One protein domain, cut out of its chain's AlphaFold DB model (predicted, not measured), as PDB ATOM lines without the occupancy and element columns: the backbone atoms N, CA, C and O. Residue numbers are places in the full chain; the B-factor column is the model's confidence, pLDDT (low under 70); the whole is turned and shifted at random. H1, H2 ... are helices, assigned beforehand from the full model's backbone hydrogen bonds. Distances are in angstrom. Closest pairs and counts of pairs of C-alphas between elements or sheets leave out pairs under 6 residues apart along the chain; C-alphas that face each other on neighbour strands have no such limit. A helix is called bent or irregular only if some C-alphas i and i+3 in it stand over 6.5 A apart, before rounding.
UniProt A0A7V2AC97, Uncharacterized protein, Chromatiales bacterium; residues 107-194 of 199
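This is residues 107 to 194 of the 199 residues of an uncharacterized protein of Chromatiales bacterium (UniProt A0A7V2AC97). The model is an open, loose spiral of helices: the first arm of the bent helix H1 lies near the middle, and H2, H3 and H4 follow one another round it as three sides of an open frame, with few contacts between them. Beyond H4 the last stretch, residues 185 to 194 with the short H5, sticks out as a tail and adds to the length. The printed part has 88 residues, with five named helices in the order H1, H2, H3, H4, H5 and no named strand; its class is all helix. The whole is loose, with a radius of gyration of the C-alphas of 17.4 A, and elongated, with spans of 53 by 31 by 20 A.

Begin with the longest helix, H1, residues 107 to 127, and find C-alpha 107 at (-18.243, -40.231, -25.929). By its hydrogen bonds it was assigned as one helix, but it is bent: C-alphas 116 and 119 are 6.9 A apart. Its arms are H1a, residues 107 to 116, 14.0 A long, and H1b, residues 119 to 127, 12.4 A long. Next come H2, residues 130 to 145, 23.1 A long, and H3, residues 150 to 164, 21.2 A long, which starts at C-alpha 150 at (-9.721, -54.109, -20.089). H4 takes residues 174 to 184, 15.1 A, and H5 takes residues 191 to 194, ending at C-alpha 194 at (-49.233, -44.893, -46.625).

Look first at the bend, where the lines of H1a and H1b stand at a steep tilt of 58 degrees. From there, H1b and H2 are close but not clearly touching: their closest C-alphas, those of His 125 and Phe 133, are 5.8 A apart. These two run opposite ways at a steep tilt of 43 degrees. H1a and H3 are apart, but only just, at 8.3 A. Further out, H2 and H3, H3 and H4, and H4 and H5 are apart, though they follow each other. In H1a, H1b, H2 and H3 each O i to N i+4 pair is within hydrogen-bond range, in H4 6 of 7 are, and H5 is too short for such a pair.

The C-alphas farthest apart are those of Ala 165 and Glu 192, at 54.6 A. The printed part has no cut. The links H1 to H2 and H2 to H3 are tight, those from H3 to H4 and from H4 to H5 are short, and no link is long. Residues 174 to 194 stand free. The mean pLDDT of the printed part is 79.4; look for values under 70 at residues 167 to 187 and residue 194, with a mean of 52 in H4.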
ATOM      1  N   ASP A 107     -17.550 -41.148 -25.014       82.00
ATOM      2  CA  ASP A 107     -18.243 -40.231 -25.929       82.00
ATOM      3  C   ASP A 107     -18.395 -40.804 -27.337       82.00
ATOM      4  O   ASP A 107     -19.478 -40.755 -27.911       82.00
ATOM      5  N   ARG A 108     -17.360 -41.467 -27.872       79.44
ATOM      6  CA  ARG A 108     -17.481 -42.170 -29.160       79.44
ATOM      7  C   ARG A 108     -18.507 -43.297 -29.106       79.44
ATOM      8  O   ARG A 108     -19.203 -43.524 -30.092       79.44
ATOM      9  N   ALA A 109     -18.614 -43.998 -27.975       87.69
ATOM     10  CA  ALA A 109     -19.647 -45.010 -27.788       87.69
ATOM     11  C   ALA A 109     -21.052 -44.381 -27.760       87.69
ATOM     12  O   ALA A 109     -21.943 -44.903 -28.427       87.69
ATOM     13  N   LYS A 110     -21.237 -43.235 -27.085       85.81
ATOM     14  CA  LYS A 110     -22.495 -42.466 -27.114       85.81
ATOM     15  C   LYS A 110     -22.859 -42.038 -28.538       85.81
ATOM     16  O   LYS A 110     -23.979 -42.291 -28.975       85.81
ATOM     17  N   THR A 111     -21.911 -41.467 -29.285       83.25
ATOM     18  CA  THR A 111     -22.115 -41.068 -30.689       83.25
ATOM     19  C   THR A 111     -22.491 -42.259 -31.568       83.25
ATOM     20  O   THR A 111     -23.411 -42.157 -32.374       83.25
ATOM     21  N   TYR A 112     -21.816 -43.401 -31.412       85.50
ATOM     22  CA  TYR A 112     -22.144 -44.615 -32.159       85.50
ATOM     23  C   TYR A 112     -23.551 -45.126 -31.836       85.50
ATOM     24  O   TYR A 112     -24.325 -45.385 -32.755       85.50
ATOM     25  N   ILE A 113     -23.899 -45.239 -30.548       87.81
ATOM     26  CA  ILE A 113     -25.239 -45.665 -30.121       87.81
ATOM     27  C   ILE A 113     -26.287 -44.744 -30.739       87.81
ATOM     28  O   ILE A 113     -27.243 -45.225 -31.340       87.81
ATOM     29  N   TYR A 114     -26.073 -43.432 -30.666       83.88
ATOM     30  CA  TYR A 114     -26.997 -42.473 -31.246       83.88
ATOM     31  C   TYR A 114     -27.144 -42.640 -32.767       83.88
ATOM     32  O   TYR A 114     -28.248 -42.823 -33.269       83.88
ATOM     33  N   ASN A 115     -26.031 -42.639 -33.500       82.56
ATOM     34  CA  ASN A 115     -26.061 -42.631 -34.963       82.56
ATOM     35  C   ASN A 115     -26.456 -43.976 -35.581       82.56
ATOM     36  O   ASN A 115     -26.864 -44.002 -36.737       82.56
ATOM     37  N   GLN A 116     -26.238 -45.094 -34.885       85.06
ATOM     38  CA  GLN A 116     -26.340 -46.432 -35.482       85.06
ATOM     39  C   GLN A 116     -27.342 -47.340 -34.772       85.06
ATOM     40  O   GLN A 116     -27.883 -48.243 -35.399       85.06
ATOM     41  N   VAL A 117     -27.593 -47.129 -33.477       91.50
ATOM     42  CA  VAL A 117     -28.391 -48.050 -32.650       91.50
ATOM     43  C   VAL A 117     -29.766 -47.467 -32.315       91.50
ATOM     44  O   VAL A 117     -30.742 -48.214 -32.283       91.50
ATOM     45  N   VAL A 118     -29.884 -46.146 -32.120       91.44
ATOM     46  CA  VAL A 118     -31.157 -45.484 -31.761       91.44
ATOM     47  C   VAL A 118     -32.300 -45.776 -32.738       91.44
ATOM     48  O   VAL A 118     -33.380 -46.083 -32.240       91.44
ATOM     49  N   PRO A 119     -32.127 -45.760 -34.075       91.81
ATOM     50  CA  PRO A 119     -33.226 -46.094 -34.985       91.81
ATOM     51  C   PRO A 119     -33.792 -47.500 -34.741       91.81
ATOM     52  O   PRO A 119     -35.006 -47.690 -34.691       91.81
ATOM     53  N   SER A 120     -32.920 -48.483 -34.505       94.44
ATOM     54  CA  SER A 120     -33.339 -49.846 -34.175       94.44
ATOM     55  C   SER A 120     -33.964 -49.945 -32.782       94.44
ATOM     56  O   SER A 120     -34.917 -50.696 -32.605       94.44
ATOM     57  N   LEU A 121     -33.477 -49.179 -31.798       92.69
ATOM     58  CA  LEU A 121     -34.106 -49.111 -30.473       92.69
ATOM     59  C   LEU A 121     -35.501 -48.485 -30.535       92.69
ATOM     60  O   LEU A 121     -36.398 -48.987 -29.870       92.69
ATOM     61  N   ALA A 122     -35.699 -47.444 -31.345       92.88
ATOM     62  CA  ALA A 122     -37.007 -46.834 -31.561       92.88
ATOM     63  C   ALA A 122     -37.976 -47.828 -32.217       92.88
ATOM     64  O   ALA A 122     -39.092 -47.999 -31.743       92.88
ATOM     65  N   MET A 123     -37.522 -48.566 -33.236       94.81
ATOM     66  CA  MET A 123     -38.312 -49.642 -33.842       94.81
ATOM     67  C   MET A 123     -38.723 -50.708 -32.809       94.81
ATOM     68  O   MET A 123     -39.871 -51.141 -32.792       94.81
ATOM     69  N   LEU A 124     -37.803 -51.125 -31.934       93.81
ATOM     70  CA  LEU A 124     -38.102 -52.093 -30.873       93.81
ATOM     71  C   LEU A 124     -39.035 -51.525 -29.799       93.81
ATOM     72  O   LEU A 124     -39.847 -52.271 -29.260       93.81
ATOM     73  N   HIS A 125     -38.920 -50.233 -29.492       94.12
ATOM     74  CA  HIS A 125     -39.813 -49.541 -28.570       94.12
ATOM     75  C   HIS A 125     -41.249 -49.517 -29.100       94.12
ATOM     76  O   HIS A 125     -42.167 -49.813 -28.348       94.12
ATOM     77  N   GLU A 126     -41.441 -49.243 -30.392       95.00
ATOM     78  CA  GLU A 126     -42.769 -49.262 -31.022       95.00
ATOM     79  C   GLU A 126     -43.339 -50.685 -31.162       95.00
ATOM     80  O   GLU A 126     -44.546 -50.892 -31.054       95.00
ATOM     81  N   ALA A 127     -42.486 -51.687 -31.389       95.62
ATOM     82  CA  ALA A 127     -42.922 -53.072 -31.579       95.62
ATOM     83  C   ALA A 127     -43.276 -53.805 -30.270       95.62
ATOM     84  O   ALA A 127     -43.953 -54.837 -30.297       95.62
ATOM     85  N   LEU A 128     -42.785 -53.328 -29.124       93.81
ATOM     86  CA  LEU A 128     -42.957 -53.967 -27.820       93.81
ATOM     87  C   LEU A 128     -43.828 -53.105 -26.904       93.81
ATOM     88  O   LEU A 128     -43.891 -51.892 -27.035       93.81
ATOM     89  N   THR A 129     -44.470 -53.724 -25.909       94.75
ATOM     90  CA  THR A 129     -45.068 -52.930 -24.826       94.75
ATOM     91  C   THR A 129     -43.960 -52.237 -24.026       94.75
ATOM     92  O   THR A 129     -42.872 -52.818 -23.894       94.75
ATOM     93  N   PRO A 130     -44.214 -51.050 -23.444       91.44
ATOM     94  CA  PRO A 130     -43.209 -50.316 -22.677       91.44
ATOM     95  C   PRO A 130     -42.504 -51.185 -21.626       91.44
ATOM     96  O   PRO A 130     -41.277 -51.201 -21.544       91.44
ATOM     97  N   GLU A 131     -43.252 -52.000 -20.882       94.31
ATOM     98  CA  GLU A 131     -42.711 -52.867 -19.829       94.31
ATOM     99  C   GLU A 131     -41.757 -53.928 -20.391       94.31
ATOM    100  O   GLU A 131     -40.717 -54.221 -19.796       94.31
ATOM    101  N   ARG A 132     -42.087 -54.499 -21.558       93.50
ATOM    102  CA  ARG A 132     -41.250 -55.512 -22.216       93.50
ATOM    103  C   ARG A 132     -39.995 -54.892 -22.805       93.50
ATOM    104  O   ARG A 132     -38.927 -55.489 -22.678       93.50
ATOM    105  N   PHE A 133     -40.117 -53.718 -23.420       95.31
ATOM    106  CA  PHE A 133     -38.980 -52.994 -23.975       95.31
ATOM    107  C   PHE A 133     -37.958 -52.654 -22.886       95.31
ATOM    108  O   PHE A 133     -36.791 -53.028 -23.008       95.31
ATOM    109  N   TRP A 134     -38.395 -52.013 -21.797       95.12
ATOM    110  CA  TRP A 134     -37.493 -51.604 -20.718       95.12
ATOM    111  C   TRP A 134     -36.873 -52.799 -19.996       95.12
ATOM    112  O   TRP A 134     -35.663 -52.807 -19.781       95.12
ATOM    113  N   SER A 135     -37.658 -53.845 -19.714       95.38
ATOM    114  CA  SER A 135     -37.134 -55.073 -19.103       95.38
ATOM    115  C   SER A 135     -36.085 -55.758 -19.988       95.38
ATOM    116  O   SER A 135     -35.033 -56.180 -19.501       95.38
ATOM    117  N   TRP A 136     -36.330 -55.838 -21.299       96.12
ATOM    118  CA  TRP A 136     -35.366 -56.391 -22.249       96.12
ATOM    119  C   TRP A 136     -34.095 -55.539 -22.346       96.12
ATOM    120  O   TRP A 136     -32.991 -56.093 -22.337       96.12
ATOM    121  N   LEU A 137     -34.232 -54.212 -22.422       95.00
ATOM    122  CA  LEU A 137     -33.105 -53.291 -22.548       95.00
ATOM    123  C   LEU A 137     -32.216 -53.324 -21.299       95.00
ATOM    124  O   LEU A 137     -30.991 -53.412 -21.421       95.00
ATOM    125  N   GLU A 138     -32.821 -53.308 -20.110       94.25
ATOM    126  CA  GLU A 138     -32.108 -53.406 -18.836       94.25
ATOM    127  C   GLU A 138     -31.348 -54.729 -18.746       94.25
ATOM    128  O   GLU A 138     -30.127 -54.731 -18.571       94.25
ATOM    129  N   LYS A 139     -32.037 -55.853 -18.972       94.00
ATOM    130  CA  LYS A 139     -31.413 -57.180 -18.951       94.00
ATOM    131  C   LYS A 139     -30.249 -57.279 -19.937       94.00
ATOM    132  O   LYS A 139     -29.158 -57.690 -19.561       94.00
ATOM    133  N   THR A 140     -30.452 -56.855 -21.182       91.81
ATOM    134  CA  THR A 140     -29.413 -56.904 -22.228       91.81
ATOM    135  C   THR A 140     -28.197 -56.051 -21.862       91.81
ATOM    136  O   THR A 140     -27.059 -56.415 -22.180       91.81
ATOM    137  N   THR A 141     -28.424 -54.924 -21.183       92.12
ATOM    138  CA  THR A 141     -27.357 -54.049 -20.687       92.12
ATOM    139  C   THR A 141     -26.564 -54.728 -19.573       92.12
ATOM    140  O   THR A 141     -25.332 -54.736 -19.631       92.12
ATOM    141  N   LEU A 142     -27.248 -55.353 -18.611       91.88
ATOM    142  CA  LEU A 142     -26.625 -56.105 -17.517       91.88
ATOM    143  C   LEU A 142     -25.822 -57.306 -18.039       91.88
ATOM    144  O   LEU A 142     -24.646 -57.433 -17.709       91.88
ATOM    145  N   ASP A 143     -26.386 -58.089 -18.960       90.44
ATOM    146  CA  ASP A 143     -25.690 -59.186 -19.658       90.44
ATOM    147  C   ASP A 143     -24.479 -58.672 -20.483       90.44
ATOM    148  O   ASP A 143     -23.569 -59.408 -20.882       90.44
ATOM    149  N   GLY A 144     -24.458 -57.377 -20.809       88.75
ATOM    150  CA  GLY A 144     -23.331 -56.692 -21.436       88.75
ATOM    151  C   GLY A 144     -22.141 -56.459 -20.505       88.75
ATOM    152  O   GLY A 144     -21.009 -56.400 -20.997       88.75
ATOM    153  N   LEU A 145     -22.366 -56.358 -19.191       89.94
ATOM    154  CA  LEU A 145     -21.322 -56.048 -18.209       89.94
ATOM    155  C   LEU A 145     -20.244 -57.134 -18.159       89.94
ATOM    156  O   LEU A 145     -19.054 -56.817 -18.164       89.94
ATOM    157  N   ASP A 146     -20.643 -58.401 -18.251       87.75
ATOM    158  CA  ASP A 146     -19.721 -59.547 -18.262       87.75
ATOM    159  C   ASP A 146     -18.827 -59.586 -19.510       87.75
ATOM    160  O   ASP A 146     -17.791 -60.253 -19.548       87.75
ATOM    161  N   ARG A 147     -19.204 -58.847 -20.558       87.88
ATOM    162  CA  ARG A 147     -18.456 -58.749 -21.819       87.88
ATOM    163  C   ARG A 147     -17.526 -57.539 -21.853       87.88
ATOM    164  O   ARG A 147     -16.864 -57.294 -22.874       87.88
ATOM    165  N   LEU A 148     -17.449 -56.770 -20.765       90.38
ATOM    166  CA  LEU A 148     -16.492 -55.681 -20.658       90.38
ATOM    167  C   LEU A 148     -15.057 -56.227 -20.644       90.38
ATOM    168  O   LEU A 148     -14.730 -57.220 -20.009       90.38
ATOM    169  N   ARG A 149     -14.180 -55.582 -21.418       88.69
ATOM    170  CA  ARG A 149     -12.763 -55.938 -21.540       88.69
ATOM    171  C   ARG A 149     -11.931 -54.840 -20.896       88.69
ATOM    172  O   ARG A 149     -12.405 -53.716 -20.741       88.69
ATOM    173  N   ALA A 150     -10.650 -55.100 -20.646       86.19
ATOM    174  CA  ALA A 150      -9.721 -54.109 -20.089       86.19
ATOM    175  C   ALA A 150      -9.729 -52.756 -20.835       86.19
ATOM    176  O   ALA A 150      -9.561 -51.703 -20.230       86.19
ATOM    177  N   VAL A 151      -9.950 -52.756 -22.156       84.12
ATOM    178  CA  VAL A 151     -10.106 -51.513 -22.934       84.12
ATOM    179  C   VAL A 151     -11.368 -50.722 -22.559       84.12
ATOM    180  O   VAL A 151     -11.308 -49.500 -22.510       84.12
ATOM    181  N   HIS A 152     -12.482 -51.390 -22.248       90.12
ATOM    182  CA  HIS A 152     -13.717 -50.732 -21.813       90.12
ATOM    183  C   HIS A 152     -13.553 -50.146 -20.408       90.12
ATOM    184  O   HIS A 152     -13.910 -48.996 -20.189       90.12
ATOM    185  N   HIS A 153     -12.926 -50.881 -19.484       90.31
ATOM    186  CA  HIS A 153     -12.655 -50.368 -18.137       90.31
ATOM    187  C   HIS A 153     -11.734 -49.145 -18.150       90.31
ATOM    188  O   HIS A 153     -12.002 -48.181 -17.441       90.31
ATOM    189  N   ARG A 154     -10.696 -49.143 -18.999       86.19
ATOM    190  CA  ARG A 154      -9.831 -47.968 -19.185       86.19
ATOM    191  C   ARG A 154     -10.604 -46.759 -19.712       86.19
ATOM    192  O   ARG A 154     -10.435 -45.668 -19.183       86.19
ATOM    193  N   ALA A 155     -11.480 -46.961 -20.697       86.31
ATOM    194  CA  ALA A 155     -12.327 -45.895 -21.233       86.31
ATOM    195  C   ALA A 155     -13.295 -45.330 -20.176       86.31
ATOM    196  O   ALA A 155     -13.449 -44.117 -20.079       86.31
ATOM    197  N   ILE A 156     -13.909 -46.199 -19.365       90.50
ATOM    198  CA  ILE A 156     -14.799 -45.804 -18.263       90.50
ATOM    199  C   ILE A 156     -14.031 -45.009 -17.202       90.50
ATOM    200  O   ILE A 156     -14.518 -43.982 -16.742       90.50
ATOM    201  N   ALA A 157     -12.843 -45.472 -16.805       87.44
ATOM    202  CA  ALA A 157     -12.028 -44.795 -15.801       87.44
ATOM    203  C   ALA A 157     -11.595 -43.398 -16.266       87.44
ATOM    204  O   ALA A 157     -11.742 -42.447 -15.506       87.44
ATOM    205  N   ALA A 158     -11.132 -43.273 -17.514       83.88
ATOM    206  CA  ALA A 158     -10.786 -41.981 -18.105       83.88
ATOM    207  C   ALA A 158     -11.991 -41.028 -18.111       83.88
ATOM    208  O   ALA A 158     -11.899 -39.924 -17.589       83.88
ATOM    209  N   TYR A 159     -13.151 -41.503 -18.575       85.19
ATOM    210  CA  TYR A 159     -14.369 -40.693 -18.611       85.19
ATOM    211  C   TYR A 159     -14.807 -40.201 -17.225       85.19
ATOM    212  O   TYR A 159     -15.190 -39.049 -17.081       85.19
ATOM    213  N   LYS A 160     -14.714 -41.046 -16.190       85.50
ATOM    214  CA  LYS A 160     -15.051 -40.651 -14.811       85.50
ATOM    215  C   LYS A 160     -14.120 -39.571 -14.258       85.50
ATOM    216  O   LYS A 160     -14.562 -38.735 -13.477       85.50
ATOM    217  N   VAL A 161     -12.840 -39.603 -14.631       81.94
ATOM    218  CA  VAL A 161     -11.874 -38.558 -14.257       81.94
ATOM    219  C   VAL A 161     -12.230 -37.246 -14.951       81.94
ATOM    220  O   VAL A 161     -12.310 -36.216 -14.284       81.94
ATOM    221  N   ASP A 162     -12.516 -37.297 -16.253       78.69
ATOM    222  CA  ASP A 162     -12.929 -36.121 -17.022       78.69
ATOM    223  C   ASP A 162     -14.252 -35.542 -16.488       78.69
ATOM    224  O   ASP A 162     -14.398 -34.328 -16.361       78.69
ATOM    225  N   GLU A 163     -15.204 -36.397 -16.109       77.56
ATOM    226  CA  GLU A 163     -16.503 -36.008 -15.547       77.56
ATOM    227  C   GLU A 163     -16.351 -35.323 -14.188       77.56
ATOM    228  O   GLU A 163     -16.900 -34.242 -13.981       77.56
ATOM    229  N   ALA A 164     -15.533 -35.885 -13.295       77.75
ATOM    230  CA  ALA A 164     -15.227 -35.273 -12.004       77.75
ATOM    231  C   ALA A 164     -14.496 -33.924 -12.141       77.75
ATOM    232  O   ALA A 164     -14.650 -33.048 -11.292       77.75
ATOM    233  N   ALA A 165     -13.719 -33.747 -13.212       73.06
ATOM    234  CA  ALA A 165     -13.038 -32.497 -13.536       73.06
ATOM    235  C   ALA A 165     -13.937 -31.470 -14.256       73.06
ATOM    236  O   ALA A 165     -13.476 -30.366 -14.546       73.06
ATOM    237  N   GLY A 166     -15.196 -31.808 -14.569       73.69
ATOM    238  CA  GLY A 166     -16.090 -30.958 -15.368       73.69
ATOM    239  C   GLY A 166     -15.666 -30.821 -16.836       73.69
ATOM    240  O   GLY A 166     -16.119 -29.915 -17.530       73.69
ATOM    241  N   LEU A 167     -14.774 -31.699 -17.296       64.94
ATOM    242  CA  LEU A 167     -14.226 -31.736 -18.651       64.94
ATOM    243  C   LEU A 167     -14.929 -32.772 -19.534       64.94
ATOM    244  O   LEU A 167     -14.792 -32.720 -20.756       64.94
ATOM    245  N   ALA A 168     -15.689 -33.701 -18.944       63.38
ATOM    246  CA  ALA A 168     -16.539 -34.584 -19.727       63.38
ATOM    247  C   ALA A 168     -17.622 -33.761 -20.418       63.38
ATOM    248  O   ALA A 168     -18.309 -32.947 -19.800       63.38
ATOM    249  N   TYR A 169     -17.808 -34.013 -21.708       58.69
ATOM    250  CA  TYR A 169     -18.897 -33.413 -22.456       58.69
ATOM    251  C   TYR A 169     -20.241 -33.883 -21.869       58.69
ATOM    252  O   TYR A 169     -20.632 -35.046 -22.004       58.69
ATOM    253  N   THR A 170     -20.941 -32.970 -21.196       54.47
ATOM    254  CA  THR A 170     -22.290 -33.164 -20.633       54.47
ATOM    255  C   THR A 170     -23.396 -32.735 -21.599       54.47
ATOM    256  O   THR A 170     -24.571 -32.874 -21.276       54.47
ATOM    257  N   GLY A 171     -23.021 -32.204 -22.769       50.47
ATOM    258  CA  GLY A 171     -23.891 -31.404 -23.621       50.47
ATOM    259  C   GLY A 171     -25.152 -32.129 -24.067       50.47
ATOM    260  O   GLY A 171     -25.082 -33.144 -24.765       50.47
ATOM    261  N   ASP A 172     -26.293 -31.541 -23.704       52.78
ATOM    262  CA  ASP A 172     -27.589 -31.741 -24.340       52.78
ATOM    263  C   ASP A 172     -27.392 -31.855 -25.848       52.78
ATOM    264  O   ASP A 172     -27.065 -30.892 -26.538       52.78
ATOM    265  N   MET A 173     -27.566 -33.060 -26.381       50.59
ATOM    266  CA  MET A 173     -27.335 -33.318 -27.799       50.59
ATOM    267  C   MET A 173     -28.441 -32.697 -28.697       50.59
ATOM    268  O   MET A 173     -28.346 -32.738 -29.922       50.59
ATOM    269  N   LEU A 174     -29.460 -32.066 -28.095       48.50
ATOM    270  CA  LEU A 174     -30.633 -31.442 -28.726       48.50
ATOM    271  C   LEU A 174     -30.327 -30.429 -29.855       48.50
ATOM    272  O   LEU A 174     -30.931 -30.563 -30.919       48.50
ATOM    273  N   PRO A 175     -29.390 -29.468 -29.722       48.00
ATOM    274  CA  PRO A 175     -29.148 -28.476 -30.776       48.00
ATOM    275  C   PRO A 175     -28.503 -29.072 -32.036       48.00
ATOM    276  O   PRO A 175     -28.783 -28.632 -33.149       48.00
ATOM    277  N   MET A 176     -27.670 -30.108 -31.880       49.06
ATOM    278  CA  MET A 176     -27.082 -30.851 -33.004       49.06
ATOM    279  C   MET A 176     -28.132 -31.737 -33.698       49.06
ATOM    280  O   MET A 176     -28.063 -31.970 -34.905       49.06
ATOM    281  N   PHE A 177     -29.136 -32.201 -32.948       51.03
ATOM    282  CA  PHE A 177     -30.221 -33.039 -33.458       51.03
ATOM    283  C   PHE A 177     -31.245 -32.287 -34.289       51.03
ATOM    284  O   PHE A 177     -31.707 -32.836 -35.286       51.03
ATOM    285  N   ASP A 178     -31.578 -31.050 -33.926       50.56
ATOM    286  CA  ASP A 178     -32.465 -30.222 -34.746       50.56
ATOM    287  C   ASP A 178     -31.841 -29.914 -36.110       50.56
ATOM    288  O   ASP A 178     -32.545 -29.912 -37.118       50.56
ATOM    289  N   ALA A 179     -30.519 -29.724 -36.166       53.06
ATOM    290  CA  ALA A 179     -29.800 -29.549 -37.425       53.06
ATOM    291  C   ALA A 179     -29.797 -30.843 -38.261       53.06
ATOM    292  O   ALA A 179     -30.222 -30.828 -39.415       53.06
ATOM    293  N   PHE A 180     -29.425 -31.983 -37.665       50.34
ATOM    294  CA  PHE A 180     -29.359 -33.261 -38.383       50.34
ATOM    295  C   PHE A 180     -30.736 -33.775 -38.838       50.34
ATOM    296  O   PHE A 180     -30.858 -34.254 -39.966       50.34
ATOM    297  N   ARG A 181     -31.785 -33.651 -38.004       52.72
ATOM    298  CA  ARG A 181     -33.167 -33.989 -38.394       52.72
ATOM    299  C   ARG A 181     -33.677 -33.087 -39.511       52.72
ATOM    300  O   ARG A 181     -34.363 -33.593 -40.385       52.72
ATOM    301  N   ARG A 182     -33.369 -31.786 -39.506       56.56
ATOM    302  CA  ARG A 182     -33.782 -30.888 -40.601       56.56
ATOM    303  C   ARG A 182     -33.074 -31.213 -41.912       56.56
ATOM    304  O   ARG A 182     -33.702 -31.120 -42.957       56.56
ATOM    305  N   GLU A 183     -31.805 -31.607 -41.858       54.88
ATOM    306  CA  GLU A 183     -31.025 -31.947 -43.055       54.88
ATOM    307  C   GLU A 183     -31.322 -33.348 -43.610       54.88
ATOM    308  O   GLU A 183     -31.165 -33.562 -44.809       54.88
ATOM    309  N   ASN A 184     -31.758 -34.295 -42.770       54.97
ATOM    310  CA  ASN A 184     -31.900 -35.710 -43.146       54.97
ATOM    311  C   ASN A 184     -33.300 -36.288 -42.894       54.97
ATOM    312  O   ASN A 184     -33.465 -37.510 -42.885       54.97
ATOM    313  N   ALA A 185     -34.316 -35.450 -42.660       52.69
ATOM    314  CA  ALA A 185     -35.690 -35.930 -42.586       52.69
ATOM    315  C   ALA A 185     -36.077 -36.542 -43.943       52.69
ATOM    316  O   ALA A 185     -35.975 -35.853 -44.964       52.69
ATOM    317  N   PRO A 186     -36.525 -37.811 -43.983       58.47
ATOM    318  CA  PRO A 186     -37.114 -38.346 -45.197       58.47
ATOM    319  C   PRO A 186     -38.338 -37.493 -45.564       58.47
ATOM    320  O   PRO A 186     -39.030 -37.002 -44.661       58.47
ATOM    321  N   PRO A 187     -38.609 -37.281 -46.863       66.00
ATOM    322  CA  PRO A 187     -39.816 -36.583 -47.273       66.00
ATOM    323  C   PRO A 187     -41.040 -37.303 -46.685       66.00
ATOM    324  O   PRO A 187     -41.012 -38.530 -46.538       66.00
ATOM    325  N   PRO A 188     -42.096 -36.564 -46.304       72.19
ATOM    326  CA  PRO A 188     -43.312 -37.187 -45.805       72.19
ATOM    327  C   PRO A 188     -43.833 -38.177 -46.848       72.19
ATOM    328  O   PRO A 188     -43.877 -37.849 -48.035       72.19
ATOM    329  N   LEU A 189     -44.194 -39.377 -46.385       76.25
ATOM    330  CA  LEU A 189     -44.736 -40.428 -47.243       76.25
ATOM    331  C   LEU A 189     -45.955 -39.901 -47.994       76.25
ATOM    332  O   LEU A 189     -46.791 -39.188 -47.422       76.25
ATOM    333  N   THR A 190     -46.066 -40.257 -49.268       82.25
ATOM    334  CA  THR A 190     -47.257 -39.906 -50.039       82.25
ATOM    335  C   THR A 190     -48.463 -40.707 -49.531       82.25
ATOM    336  O   THR A 190     -48.298 -41.786 -48.951       82.25
ATOM    337  N   PRO A 191     -49.703 -40.224 -49.746       75.00
ATOM    338  CA  PRO A 191     -50.905 -40.973 -49.370       75.00
ATOM    339  C   PRO A 191     -50.934 -42.406 -49.936       75.00
ATOM    340  O   PRO A 191     -51.402 -43.327 -49.275       75.00
ATOM    341  N   GLU A 192     -50.356 -42.606 -51.122       75.25
ATOM    342  CA  GLU A 192     -50.249 -43.901 -51.809       75.25
ATOM    343  C   GLU A 192     -49.223 -44.836 -51.142       75.25
ATOM    344  O   GLU A 192     -49.435 -46.046 -51.053       75.25
ATOM    345  N   GLU A 193     -48.113 -44.290 -50.633       71.94
ATOM    346  CA  GLU A 193     -47.141 -45.052 -49.843       71.94
ATOM    347  C   GLU A 193     -47.737 -45.460 -48.495       71.94
ATOM    348  O   GLU A 193     -47.533 -46.591 -48.056       71.94
ATOM    349  N   MET A 194     -48.534 -44.584 -47.874       67.12
ATOM    350  CA  MET A 194     -49.233 -44.893 -46.625       67.12
ATOM    351  C   MET A 194     -50.242 -46.041 -46.774       67.12
ATOM    352  O   MET A 194     -50.301 -46.903 -45.899       67.12
TER     353      MET A 194